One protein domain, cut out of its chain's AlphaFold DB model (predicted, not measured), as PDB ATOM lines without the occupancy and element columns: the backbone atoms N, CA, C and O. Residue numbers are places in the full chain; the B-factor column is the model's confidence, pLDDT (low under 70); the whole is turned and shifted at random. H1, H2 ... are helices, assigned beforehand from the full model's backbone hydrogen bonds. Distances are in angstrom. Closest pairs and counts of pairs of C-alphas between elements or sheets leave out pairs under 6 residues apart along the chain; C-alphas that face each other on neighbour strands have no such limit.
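What this domain is: This is residues 301 to 398 of the 438 residues of an uncharacterized protein of Verticillium longisporum (UniProt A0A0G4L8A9). The longest helix, H4, runs through the middle of a loose-jointed cluster of crossed helices: H1 crosses it on one side, H3 meets its first residues nearly at right angles, and H2 packs on H3. H5 lies by itself, off the far end of a short link, touching no helix, while residues 378 to 384, the last five of H4 among them, stick out. The printed part has 98 residues with five named helices, H1 to H5 in chain order, and no named strand; the class is all helix. It is compact, with a radius of gyration of the C-alphas of 13.0 A and spans of 34 by 28 by 27 A.

Where its parts are: H4, residues 367 to 382, is 22.3 A long, from C-alpha 367 at (7.482, -16.714, 20.755) to C-alpha 382 at (17.443, -26.500, 3.392). H1, residues 311 to 321, is 15.2 A long and begins at (18.962, -17.299, 23.687). H3 is residues 348 to 355, H2 residues 329 to 335, and H5 residues 389 to 397, 12.2 A long.

How they stand to each other: H4 touches H1 with residues 369 to 376 alone, at a steep tilt of 58 degrees, the same way; the closest C-alphas, of Val 314 and Tyr 373, are 6.5 A apart. H4 touches H3 with residues 368 to 369 alone, about perpendicular at 81 degrees; the closest C-alphas, of Leu 351 and Val 368, are 6.0 A apart. H3 touches H2 at 83 degrees, about perpendicular, with C-alphas 330 and 348 closest at 6.7 A. H5 is apart from H4. In the five helices every O i to N i+4 pair is within hydrogen-bond range.

The domain as a whole: The C-alphas farthest apart, of Asp 326 and Ile 397, are 36.2 A apart. The links H2 to H3 and H3 to H4 are long. The printed part has no cut, and no printed residue is under 70 in pLDDT.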
ATOM      1  N   SER A 301       3.673 -29.088  14.368       77.19
ATOM      2  CA  SER A 301       2.210 -28.947  14.434       77.19
ATOM      3  C   SER A 301       1.664 -28.815  15.859       77.19
ATOM      4  O   SER A 301       0.618 -28.206  16.063       77.19
ATOM      5  N   GLU A 302       2.380 -29.362  16.841       83.38
ATOM      6  CA  GLU A 302       2.005 -29.385  18.262       83.38
ATOM      7  C   GLU A 302       2.775 -28.337  19.086       83.38
ATOM      8  O   GLU A 302       2.636 -28.264  20.303       83.38
ATOM      9  N   GLN A 303       3.590 -27.501  18.427       83.12
ATOM     10  CA  GLN A 303       4.526 -26.565  19.062       83.12
ATOM     11  C   GLN A 303       5.567 -27.247  19.991       83.12
ATOM     12  O   GLN A 303       6.107 -26.611  20.899       83.12
ATOM     13  N   ALA A 304       5.851 -28.534  19.755       86.25
ATOM     14  CA  ALA A 304       6.618 -29.433  20.624       86.25
ATOM     15  C   ALA A 304       8.094 -29.627  20.204       86.25
ATOM     16  O   ALA A 304       8.793 -30.487  20.746       86.25
ATOM     17  N   VAL A 305       8.600 -28.844  19.240       91.25
ATOM     18  CA  VAL A 305       9.985 -28.973  18.749       91.25
ATOM     19  C   VAL A 305      10.982 -28.623  19.861       91.25
ATOM     20  O   VAL A 305      11.042 -27.481  20.320       91.25
ATOM     21  N   LYS A 306      11.827 -29.584  20.256       93.75
ATOM     22  CA  LYS A 306      12.890 -29.365  21.252       93.75
ATOM     23  C   LYS A 306      13.882 -28.295  20.784       93.75
ATOM     24  O   LYS A 306      14.505 -28.430  19.726       93.75
ATOM     25  N   VAL A 307      14.051 -27.250  21.595       95.06
ATOM     26  CA  VAL A 307      14.970 -26.130  21.340       95.06
ATOM     27  C   VAL A 307      16.341 -26.428  21.939       95.06
ATOM     28  O   VAL A 307      16.428 -26.688  23.130       95.06
ATOM     29  N   TYR A 308      17.419 -26.364  21.155       95.88
ATOM     30  CA  TYR A 308      18.784 -26.632  21.650       95.88
ATOM     31  C   TYR A 308      19.782 -25.477  21.422       95.88
ATOM     32  O   TYR A 308      20.930 -25.576  21.844       95.88
ATOM     33  N   ASP A 309      19.384 -24.379  20.772       95.56
ATOM     34  CA  ASP A 309      20.181 -23.139  20.773       95.56
ATOM     35  C   ASP A 309      19.961 -22.369  22.087       95.56
ATOM     36  O   ASP A 309      18.830 -22.290  22.570       95.56
ATOM     37  N   THR A 310      20.979 -21.685  22.620       95.56
ATOM     38  CA  THR A 310      20.750 -20.705  23.698       95.56
ATOM     39  C   THR A 310      20.069 -19.432  23.170       95.56
ATOM     40  O   THR A 310      20.095 -19.132  21.972       95.56
ATOM     41  N   CYS A 311      19.495 -18.614  24.056       95.75
ATOM     42  CA  CYS A 311      18.962 -17.299  23.687       95.75
ATOM     43  C   CYS A 311      20.040 -16.379  23.081       95.75
ATOM     44  O   CYS A 311      19.731 -15.594  22.184       95.75
ATOM     45  N   ASP A 312      21.302 -16.484  23.525       95.19
ATOM     46  CA  ASP A 312      22.423 -15.739  22.937       95.19
ATOM     47  C   ASP A 312      22.745 -16.229  21.515       95.19
ATOM     48  O   ASP A 312      23.003 -15.410  20.630       95.19
ATOM     49  N   ASP A 313      22.680 -17.541  21.259       95.50
ATOM     50  CA  ASP A 313      22.888 -18.116  19.924       95.50
ATOM     51  C   ASP A 313      21.766 -17.734  18.956       95.50
ATOM     52  O   ASP A 313      22.056 -17.289  17.842       95.50
ATOM     53  N   VAL A 314      20.497 -17.821  19.377       97.06
ATOM     54  CA  VAL A 314      19.356 -17.387  18.550       97.06
ATOM     55  C   VAL A 314      19.463 -15.892  18.238       97.06
ATOM     56  O   VAL A 314      19.354 -15.513  17.071       97.06
ATOM     57  N   ARG A 315      19.783 -15.029  19.217       97.56
ATOM     58  CA  ARG A 315      20.048 -13.599  18.951       97.56
ATOM     59  C   ARG A 315      21.208 -13.394  17.972       97.56
ATOM     60  O   ARG A 315      21.110 -12.536  17.091       97.56
ATOM     61  N   ARG A 316      22.279 -14.194  18.054       96.75
ATOM     62  CA  ARG A 316      23.406 -14.145  17.101       96.75
ATOM     63  C   ARG A 316      22.983 -14.556  15.686       96.75
ATOM     64  O   ARG A 316      23.368 -13.880  14.733       96.75
ATOM     65  N   LYS A 317      22.160 -15.604  15.542       95.88
ATOM     66  CA  LYS A 317      21.605 -16.059  14.253       95.88
ATOM     67  C   LYS A 317      20.661 -15.019  13.640       95.88
ATOM     68  O   LYS A 317      20.857 -14.657  12.483       95.88
ATOM     69  N   ILE A 318      19.730 -14.448  14.417       96.88
ATOM     70  CA  ILE A 318      18.843 -13.360  13.960       96.88
ATOM     71  C   ILE A 318      19.668 -12.162  13.464       96.88
ATOM     72  O   ILE A 318      19.477 -11.711  12.336       96.88
ATOM     73  N   ASN A 319      20.627 -11.675  14.256       96.62
ATOM     74  CA  ASN A 319      21.466 -10.533  13.872       96.62
ATOM     75  C   ASN A 319      22.398 -10.834  12.682       96.62
ATOM     76  O   ASN A 319      22.781  -9.927  11.943       96.62
ATOM     77  N   ALA A 320      22.773 -12.094  12.450       95.00
ATOM     78  CA  ALA A 320      23.459 -12.489  11.222       95.00
ATOM     79  C   ALA A 320      22.517 -12.484  10.006       95.00
ATOM     80  O   ALA A 320      22.896 -11.985   8.950       95.00
ATOM     81  N   PHE A 321      21.290 -12.978  10.169       93.31
ATOM     82  CA  PHE A 321      20.294 -13.090   9.106       93.31
ATOM     83  C   PHE A 321      19.730 -11.727   8.667       93.31
ATOM     84  O   PHE A 321      19.701 -11.432   7.476       93.31
ATOM     85  N   LEU A 322      19.385 -10.847   9.615       92.81
ATOM     86  CA  LEU A 322      18.864  -9.497   9.345       92.81
ATOM     87  C   LEU A 322      19.906  -8.521   8.756       92.81
ATOM     88  O   LEU A 322      19.547  -7.407   8.383       92.81
ATOM     89  N   ARG A 323      21.186  -8.916   8.651       92.12
ATOM     90  CA  ARG A 323      22.218  -8.167   7.906       92.12
ATOM     91  C   ARG A 323      22.234  -8.483   6.404       92.12
ATOM     92  O   ARG A 323      22.907  -7.771   5.662       92.12
ATOM     93  N   LYS A 324      21.520  -9.517   5.939       88.06
ATOM     94  CA  LYS A 324      21.356  -9.802   4.503       88.06
ATOM     95  C   LYS A 324      20.502  -8.690   3.867       88.06
ATOM     96  O   LYS A 324      19.448  -8.379   4.419       88.06
ATOM     97  N   PRO A 325      20.901  -8.098   2.725       79.06
ATOM     98  CA  PRO A 325      20.276  -6.875   2.210       79.06
ATOM     99  C   PRO A 325      18.796  -7.044   1.845       79.06
ATOM    100  O   PRO A 325      18.034  -6.082   1.964       79.06
ATOM    101  N   ASP A 326      18.382  -8.241   1.425       82.56
ATOM    102  CA  ASP A 326      17.020  -8.535   0.961       82.56
ATOM    103  C   ASP A 326      16.037  -8.877   2.087       82.56
ATOM    104  O   ASP A 326      14.826  -8.709   1.925       82.56
ATOM    105  N   VAL A 327      16.542  -9.308   3.246       87.25
ATOM    106  CA  VAL A 327      15.710  -9.697   4.387       87.25
ATOM    107  C   VAL A 327      15.194  -8.445   5.097       87.25
ATOM    108  O   VAL A 327      15.947  -7.531   5.426       87.25
ATOM    109  N   THR A 328      13.895  -8.410   5.399       91.19
ATOM    110  CA  THR A 328      13.315  -7.365   6.259       91.19
ATOM    111  C   THR A 328      12.838  -7.959   7.575       91.19
ATOM    112  O   THR A 328      12.293  -9.063   7.604       91.19
ATOM    113  N   GLN A 329      12.974  -7.199   8.667       92.06
ATOM    114  CA  GLN A 329      12.505  -7.614   9.992       92.06
ATOM    115  C   GLN A 329      11.024  -8.034   9.974       92.06
ATOM    116  O   GLN A 329      10.656  -9.053  10.549       92.06
ATOM    117  N   ALA A 330      10.182  -7.292   9.248       92.38
ATOM    118  CA  ALA A 330       8.759  -7.592   9.119       92.38
ATOM    119  C   ALA A 330       8.463  -8.859   8.294       92.38
ATOM    120  O   ALA A 330       7.415  -9.462   8.500       92.38
ATOM    121  N   ALA A 331       9.338  -9.260   7.362       92.00
ATOM    122  CA  ALA A 331       9.220 -10.537   6.654       92.00
ATOM    123  C   ALA A 331       9.661 -11.702   7.547       92.00
ATOM    124  O   ALA A 331       8.917 -12.664   7.698       92.00
ATOM    125  N   PHE A 332      10.784 -11.553   8.255       94.75
ATOM    126  CA  PHE A 332      11.224 -12.526   9.255       94.75
ATOM    127  C   PHE A 332      10.154 -12.777  10.337       94.75
ATOM    128  O   PHE A 332       9.849 -13.927  10.632       94.75
ATOM    129  N   CYS A 333       9.487 -11.727  10.845       95.00
ATOM    130  CA  CYS A 333       8.345 -11.865  11.763       95.00
ATOM    131  C   CYS A 333       7.140 -12.621  11.171       95.00
ATOM    132  O   CYS A 333       6.423 -13.266  11.931       95.00
ATOM    133  N   ARG A 334       6.895 -12.549   9.851       93.38
ATOM    134  CA  ARG A 334       5.849 -13.355   9.188       93.38
ATOM    135  C   ARG A 334       6.262 -14.813   9.040       93.38
ATOM    136  O   ARG A 334       5.408 -15.683   9.128       93.38
ATOM    137  N   GLU A 335       7.545 -15.080   8.821       93.00
ATOM    138  CA  GLU A 335       8.034 -16.442   8.626       93.00
ATOM    139  C   GLU A 335       8.022 -17.236   9.936       93.00
ATOM    140  O   GLU A 335       7.402 -18.292  10.006       93.00
ATOM    141  N   ILE A 336       8.585 -16.674  11.014       94.56
ATOM    142  CA  ILE A 336       8.595 -17.315  12.344       94.56
ATOM    143  C   ILE A 336       7.196 -17.444  12.972       94.56
ATOM    144  O   ILE A 336       7.030 -18.183  13.938       94.56
ATOM    145  N   ALA A 337       6.193 -16.739  12.437       93.19
ATOM    146  CA  ALA A 337       4.793 -16.907  12.823       93.19
ATOM    147  C   ALA A 337       4.189 -18.225  12.296       93.19
ATOM    148  O   ALA A 337       3.328 -18.791  12.960       93.19
ATOM    149  N   LYS A 338       4.670 -18.751  11.156       90.94
ATOM    150  CA  LYS A 338       4.170 -20.005  10.554       90.94
ATOM    151  C   LYS A 338       4.494 -21.251  11.383       90.94
ATOM    152  O   LYS A 338       3.837 -22.271  11.221       90.94
ATOM    153  N   SER A 339       5.494 -21.174  12.260       88.81
ATOM    154  CA  SER A 339       5.908 -22.271  13.147       88.81
ATOM    155  C   SER A 339       5.038 -22.410  14.402       88.81
ATOM    156  O   SER A 339       5.430 -23.087  15.350       88.81
ATOM    157  N   PHE A 340       3.871 -21.765  14.434       89.31
ATOM    158  CA  PHE A 340       2.885 -21.881  15.502       89.31
ATOM    159  C   PHE A 340       1.561 -22.432  14.954       89.31
ATOM    160  O   PHE A 340       1.131 -21.997  13.886       89.31
ATOM    161  N   PRO A 341       0.871 -23.329  15.681       84.19
ATOM    162  CA  PRO A 341      -0.493 -23.704  15.332       84.19
ATOM    163  C   PRO A 341      -1.450 -22.511  15.515       84.19
ATOM    164  O   PRO A 341      -1.463 -21.858  16.562       84.19
ATOM    165  N   GLY A 342      -2.275 -22.250  14.495       82.19
ATOM    166  CA  GLY A 342      -3.224 -21.129  14.444       82.19
ATOM    167  C   GLY A 342      -2.618 -19.800  13.964       82.19
ATOM    168  O   GLY A 342      -1.414 -19.679  13.766       82.19
ATOM    169  N   ASP A 343      -3.458 -18.775  13.779       80.56
ATOM    170  CA  ASP A 343      -3.054 -17.449  13.263       80.56
ATOM    171  C   ASP A 343      -2.338 -16.584  14.329       80.56
ATOM    172  O   ASP A 343      -2.792 -15.512  14.743       80.56
ATOM    173  N   ARG A 344      -1.205 -17.078  14.849       86.38
ATOM    174  CA  ARG A 344      -0.391 -16.367  15.846       86.38
ATOM    175  C   ARG A 344       0.549 -15.367  15.172       86.38
ATOM    176  O   ARG A 344       1.673 -15.678  14.786       86.38
ATOM    177  N   LYS A 345       0.141 -14.102  15.154       91.81
ATOM    178  CA  LYS A 345       0.964 -12.984  14.674       91.81
ATOM    179  C   LYS A 345       2.111 -12.621  15.633       91.81
ATOM    180  O   LYS A 345       1.871 -12.112  16.727       91.81
ATOM    181  N   VAL A 346       3.361 -12.777  15.187       94.44
ATOM    182  CA  VAL A 346       4.554 -12.261  15.892       94.44
ATOM    183  C   VAL A 346       4.808 -10.795  15.517       94.44
ATOM    184  O   VAL A 346       4.738 -10.410  14.349       94.44
ATOM    185  N   GLN A 347       5.093  -9.952  16.512       94.06
ATOM    186  CA  GLN A 347       5.238  -8.501  16.356       94.06
ATOM    187  C   GLN A 347       6.702  -8.040  16.400       94.06
ATOM    188  O   GLN A 347       7.498  -8.532  17.200       94.06
ATOM    189  N   SER A 348       7.044  -6.990  15.642       93.56
ATOM    190  CA  SER A 348       8.392  -6.392  15.662       93.56
ATOM    191  C   SER A 348       8.821  -5.902  17.051       93.56
ATOM    192  O   SER A 348      10.013  -5.923  17.353       93.56
ATOM    193  N   LYS A 349       7.874  -5.507  17.920       95.62
ATOM    194  CA  LYS A 349       8.178  -5.168  19.320       95.62
ATOM    195  C   LYS A 349       8.743  -6.377  20.067       95.62
ATOM    196  O   LYS A 349       9.831  -6.272  20.607       95.62
ATOM    197  N   GLN A 350       8.070  -7.531  20.014       96.12
ATOM    198  CA  GLN A 350       8.517  -8.769  20.670       96.12
ATOM    199  C   GLN A 350       9.910  -9.199  20.185       96.12
ATOM    200  O   GLN A 350      10.716  -9.700  20.967       96.12
ATOM    201  N   LEU A 351      10.212  -8.972  18.900       97.06
ATOM    202  CA  LEU A 351      11.527  -9.243  18.320       97.06
ATOM    203  C   LEU A 351      12.604  -8.283  18.848       97.06
ATOM    204  O   LEU A 351      13.676  -8.743  19.230       97.06
ATOM    205  N   ASN A 352      12.318  -6.984  18.943       97.19
ATOM    206  CA  ASN A 352      13.235  -6.011  19.548       97.19
ATOM    207  C   ASN A 352      13.418  -6.253  21.062       97.19
ATOM    208  O   ASN A 352      14.546  -6.232  21.550       97.19
ATOM    209  N   ASP A 353      12.336  -6.561  21.785       96.81
ATOM    210  CA  ASP A 353      12.337  -6.918  23.212       96.81
ATOM    211  C   ASP A 353      13.171  -8.179  23.486       96.81
ATOM    212  O   ASP A 353      13.808  -8.291  24.533       96.81
ATOM    213  N   PHE A 354      13.160  -9.149  22.563       96.88
ATOM    214  CA  PHE A 354      14.024 -10.323  22.632       96.88
ATOM    215  C   PHE A 354      15.477  -9.945  22.331       96.88
ATOM    216  O   PHE A 354      16.347 -10.235  23.147       96.88
ATOM    217  N   LEU A 355      15.736  -9.255  21.211       96.88
ATOM    218  CA  LEU A 355      17.076  -8.858  20.755       96.88
ATOM    219  C   LEU A 355      17.843  -7.974  21.752       96.88
ATOM    220  O   LEU A 355      19.068  -8.063  21.798       96.88
ATOM    221  N   GLY A 356      17.147  -7.165  22.559       96.56
ATOM    222  CA  GLY A 356      17.751  -6.326  23.600       96.56
ATOM    223  C   GLY A 356      18.239  -7.074  24.851       96.56
ATOM    224  O   GLY A 356      18.970  -6.493  25.653       96.56
ATOM    225  N   LYS A 357      17.861  -8.348  25.040       94.56
ATOM    226  CA  LYS A 357      18.274  -9.164  26.198       94.56
ATOM    227  C   LYS A 357      19.691  -9.731  26.031       94.56
ATOM    228  O   LYS A 357      20.250  -9.757  24.935       94.56
ATOM    229  N   LYS A 358      20.274 -10.203  27.138       93.19
ATOM    230  CA  LYS A 358      21.625 -10.792  27.229       93.19
ATOM    231  C   LYS A 358      21.598 -12.009  28.159       93.19
ATOM    232  O   LYS A 358      20.907 -11.949  29.169       93.19
ATOM    233  N   GLY A 359      22.354 -13.062  27.849       91.50
ATOM    234  CA  GLY A 359      22.446 -14.283  28.657       91.50
ATOM    235  C   GLY A 359      21.675 -15.470  28.068       91.50
ATOM    236  O   GLY A 359      20.646 -15.302  27.405       91.50
ATOM    237  N   ALA A 360      22.174 -16.681  28.322       92.81
ATOM    238  CA  ALA A 360      21.802 -17.898  27.598       92.81
ATOM    239  C   ALA A 360      20.323 -18.317  27.741       92.81
ATOM    240  O   ALA A 360      19.778 -18.941  26.831       92.81
ATOM    241  N   THR A 361      19.650 -17.928  28.825       92.50
ATOM    242  CA  THR A 361      18.213 -18.172  29.080       92.50
ATOM    243  C   THR A 361      17.340 -16.919  28.914       92.50
ATOM    244  O   THR A 361      16.115 -16.989  29.001       92.50
ATOM    245  N   ALA A 362      17.932 -15.744  28.671       92.62
ATOM    246  CA  ALA A 362      17.225 -14.472  28.774       92.62
ATOM    247  C   ALA A 362      16.278 -14.224  27.588       92.62
ATOM    248  O   ALA A 362      16.674 -13.701  26.542       92.62
ATOM    249  N   GLY A 363      14.998 -14.557  27.788       93.00
ATOM    250  CA  GLY A 363      13.949 -14.485  26.767       93.00
ATOM    251  C   GLY A 363      13.446 -15.843  26.268       93.00
ATOM    252  O   GLY A 363      12.747 -15.867  25.257       93.00
ATOM    253  N   ASN A 364      13.769 -16.933  26.968       93.88
ATOM    254  CA  ASN A 364      13.396 -18.309  26.639       93.88
ATOM    255  C   ASN A 364      11.884 -18.551  26.441       93.88
ATOM    256  O   ASN A 364      11.502 -19.348  25.594       93.88
ATOM    257  N   THR A 365      11.012 -17.830  27.149       93.81
ATOM    258  CA  THR A 365       9.547 -17.935  26.980       93.81
ATOM    259  C   THR A 365       8.979 -17.099  25.823       93.81
ATOM    260  O   THR A 365       7.766 -17.014  25.638       93.81
ATOM    261  N   SER A 366       9.828 -16.441  25.024       94.31
ATOM    262  CA  SER A 366       9.372 -15.616  23.901       94.31
ATOM    263  C   SER A 366       8.987 -16.464  22.690       94.31
ATOM    264  O   SER A 366       9.766 -17.300  22.231       94.31
ATOM    265  N   CYS A 367       7.848 -16.153  22.061       94.06
ATOM    266  CA  CYS A 367       7.482 -16.714  20.755       94.06
ATOM    267  C   CYS A 367       8.566 -16.471  19.686       94.06
ATOM    268  O   CYS A 367       8.750 -17.281  18.780       94.06
ATOM    269  N   VAL A 368       9.344 -15.393  19.823       96.81
ATOM    270  CA  VAL A 368      10.478 -15.103  18.942       96.81
ATOM    271  C   VAL A 368      11.591 -16.136  19.093       96.81
ATOM    272  O   VAL A 368      12.199 -16.489  18.089       96.81
ATOM    273  N   TYR A 369      11.858 -16.635  20.302       97.00
ATOM    274  CA  TYR A 369      12.922 -17.612  20.550       97.00
ATOM    275  C   TYR A 369      12.598 -18.951  19.879       97.00
ATOM    276  O   TYR A 369      13.348 -19.383  19.004       97.00
ATOM    277  N   TYR A 370      11.436 -19.533  20.196       95.88
ATOM    278  CA  TYR A 370      10.969 -20.785  19.592       95.88
ATOM    279  C   TYR A 370      10.817 -20.672  18.064       95.88
ATOM    280  O   TYR A 370      11.403 -21.461  17.325       95.88
ATOM    281  N   GLY A 371      10.098 -19.654  17.569       95.38
ATOM    282  CA  GLY A 371       9.838 -19.501  16.133       95.38
ATOM    283  C   GLY A 371      11.107 -19.236  15.314       95.38
ATOM    284  O   GLY A 371      11.274 -19.798  14.233       95.38
ATOM    285  N   SER A 372      12.047 -18.437  15.840       96.81
ATOM    286  CA  SER A 372      13.344 -18.221  15.175       96.81
ATOM    287  C   SER A 372      14.198 -19.484  15.177       96.81
ATOM    288  O   SER A 372      14.877 -19.752  14.190       96.81
ATOM    289  N   TYR A 373      14.171 -20.264  16.259       96.50
ATOM    290  CA  TYR A 373      14.882 -21.535  16.326       96.50
ATOM    291  C   TYR A 373      14.353 -22.537  15.287       96.50
ATOM    292  O   TYR A 373      15.145 -23.051  14.499       96.50
ATOM    293  N   VAL A 374      13.031 -22.749  15.214       95.31
ATOM    294  CA  VAL A 374      12.410 -23.627  14.203       95.31
ATOM    295  C   VAL A 374      12.765 -23.160  12.789       95.31
ATOM    296  O   VAL A 374      13.206 -23.965  11.969       95.31
ATOM    297  N   PHE A 375      12.677 -21.853  12.518       95.44
ATOM    298  CA  PHE A 375      13.108 -21.276  11.244       95.44
ATOM    299  C   PHE A 375      14.578 -21.589  10.916       95.44
ATOM    300  O   PHE A 375      14.874 -22.051   9.813       95.44
ATOM    301  N   PHE A 376      15.513 -21.374  11.850       95.56
ATOM    302  CA  PHE A 376      16.935 -21.626  11.598       95.56
ATOM    303  C   PHE A 376      17.273 -23.115  11.484       95.56
ATOM    304  O   PHE A 376      18.195 -23.460  10.748       95.56
ATOM    305  N   GLU A 377      16.528 -23.995  12.150       94.75
ATOM    306  CA  GLU A 377      16.675 -25.442  12.000       94.75
ATOM    307  C   GLU A 377      16.213 -25.904  10.608       94.75
ATOM    308  O   GLU A 377      16.941 -26.628   9.925       94.75
ATOM    309  N   LYS A 378      15.076 -25.395  10.111       93.31
ATOM    310  CA  LYS A 378      14.650 -25.616   8.718       93.31
ATOM    311  C   LYS A 378      15.634 -25.028   7.708       93.31
ATOM    312  O   LYS A 378      15.974 -25.693   6.736       93.31
ATOM    313  N   HIS A 379      16.135 -23.813   7.940       92.69
ATOM    314  CA  HIS A 379      17.136 -23.174   7.078       92.69
ATOM    315  C   HIS A 379      18.445 -23.988   7.042       92.69
ATOM    316  O   HIS A 379      19.036 -24.141   5.974       92.69
ATOM    317  N   ARG A 380      18.871 -24.579   8.172       93.19
ATOM    318  CA  ARG A 380      20.017 -25.508   8.235       93.19
ATOM    319  C   ARG A 380      19.791 -26.737   7.351       93.19
ATOM    320  O   ARG A 380      20.686 -27.094   6.588       93.19
ATOM    321  N   LEU A 381      18.610 -27.356   7.443       92.06
ATOM    322  CA  LEU A 381      18.237 -28.516   6.626       92.06
ATOM    323  C   LEU A 381      18.135 -28.157   5.131       92.06
ATOM    324  O   LEU A 381      18.679 -28.887   4.307       92.06
ATOM    325  N   LYS A 382      17.540 -27.006   4.778       89.38
ATOM    326  CA  LYS A 382      17.443 -26.500   3.392       89.38
ATOM    327  C   LYS A 382      18.816 -26.275   2.753       89.38
ATOM    328  O   LYS A 382      18.986 -26.505   1.562       89.38
ATOM    329  N   GLU A 383      19.797 -25.837   3.540       88.00
ATOM    330  CA  GLU A 383      21.184 -25.652   3.098       88.00
ATOM    331  C   GLU A 383      22.053 -26.921   3.211       88.00
ATOM    332  O   GLU A 383      23.248 -26.856   2.926       88.00
ATOM    333  N   GLY A 384      21.505 -28.055   3.669       87.00
ATOM    334  CA  GLY A 384      22.253 -29.305   3.864       87.00
ATOM    335  C   GLY A 384      23.376 -29.225   4.909       87.00
ATOM    336  O   GLY A 384      24.290 -30.048   4.897       87.00
ATOM    337  N   LYS A 385      23.357 -28.227   5.801       90.19
ATOM    338  CA  LYS A 385      24.464 -27.970   6.736       90.19
ATOM    339  C   LYS A 385      24.456 -28.965   7.903       90.19
ATOM    340  O   LYS A 385      23.382 -29.244   8.444       90.19
ATOM    341  N   PRO A 386      25.625 -29.462   8.353       91.75
ATOM    342  CA  PRO A 386      25.712 -30.332   9.526       91.75
ATOM    343  C   PRO A 386      25.247 -29.612  10.802       91.75
ATOM    344  O   PRO A 386      25.061 -28.389  10.823       91.75
ATOM    345  N   LYS A 387      25.064 -30.373  11.889       92.06
ATOM    346  CA  LYS A 387      24.945 -29.788  13.230       92.06
ATOM    347  C   LYS A 387      26.248 -29.054  13.584       92.06
ATOM    348  O   LYS A 387      27.304 -29.308  13.010       92.06
ATOM    349  N   THR A 388      26.167 -28.099  14.505       91.12
ATOM    350  CA  THR A 388      27.354 -27.466  15.093       91.12
ATOM    351  C   THR A 388      27.781 -28.235  16.339       91.12
ATOM    352  O   THR A 388      26.927 -28.762  17.046       91.12
ATOM    353  N   GLN A 389      29.070 -28.210  16.690       91.38
ATOM    354  CA  GLN A 389      29.558 -28.799  17.948       91.38
ATOM    355  C   GLN A 389      28.755 -28.309  19.170       91.38
ATOM    356  O   GLN A 389      28.358 -29.105  20.011       91.38
ATOM    357  N   MET A 390      28.428 -27.010  19.237       87.81
ATOM    358  CA  MET A 390      27.580 -26.463  20.308       87.81
ATOM    359  C   MET A 390      26.202 -27.141  20.366       87.81
ATOM    360  O   MET A 390      25.686 -27.377  21.450       87.81
ATOM    361  N   ARG A 391      25.604 -27.486  19.220       92.56
ATOM    362  CA  ARG A 391      24.322 -28.197  19.172       92.56
ATOM    363  C   ARG A 391      24.451 -29.628  19.700       92.56
ATOM    364  O   ARG A 391      23.574 -30.074  20.426       92.56
ATOM    365  N   GLU A 392      25.533 -30.323  19.378       93.69
ATOM    366  CA  GLU A 392      25.799 -31.685  19.866       93.69
ATOM    367  C   GLU A 392      26.089 -31.692  21.379       93.69
ATOM    368  O   GLU A 392      25.566 -32.528  22.116       93.69
ATOM    369  N   GLU A 393      26.834 -30.697  21.872       93.25
ATOM    370  CA  GLU A 393      27.029 -30.458  23.307       93.25
ATOM    371  C   GLU A 393      25.702 -30.136  24.017       93.25
ATOM    372  O   GLU A 393      25.415 -30.707  25.068       93.25
ATOM    373  N   MET A 394      24.850 -29.286  23.433       93.81
ATOM    374  CA  MET A 394      23.532 -28.942  23.987       93.81
ATOM    375  C   MET A 394      22.542 -30.114  23.965       93.81
ATOM    376  O   MET A 394      21.785 -30.267  24.918       93.81
ATOM    377  N   GLU A 395      22.563 -30.973  22.942       94.06
ATOM    378  CA  GLU A 395      21.759 -32.207  22.905       94.06
ATOM    379  C   GLU A 395      22.193 -33.209  23.990       94.06
ATOM    380  O   GLU A 395      21.347 -33.892  24.567       94.06
ATOM    381  N   LYS A 396      23.491 -33.252  24.329       93.62
ATOM    382  CA  LYS A 396      24.027 -34.071  25.430       93.62
ATOM    383  C   LYS A 396      23.733 -33.488  26.820       93.62
ATOM    384  O   LYS A 396      23.533 -34.249  27.761       93.62
ATOM    385  N   ILE A 397      23.750 -32.162  26.965       92.88
ATOM    386  CA  ILE A 397      23.565 -31.472  28.255       92.88
ATOM    387  C   ILE A 397      22.078 -31.299  28.599       92.88
ATOM    388  O   ILE A 397      21.703 -31.446  29.760       92.88
ATOM    389  N   HIS A 398      21.230 -31.028  27.602       91.00
ATOM    390  CA  HIS A 398      19.791 -30.804  27.754       91.00
ATOM    391  C   HIS A 398      18.996 -31.764  26.853       91.00
ATOM    392  O   HIS A 398      18.441 -31.328  25.847       91.00
TER     393      HIS A 398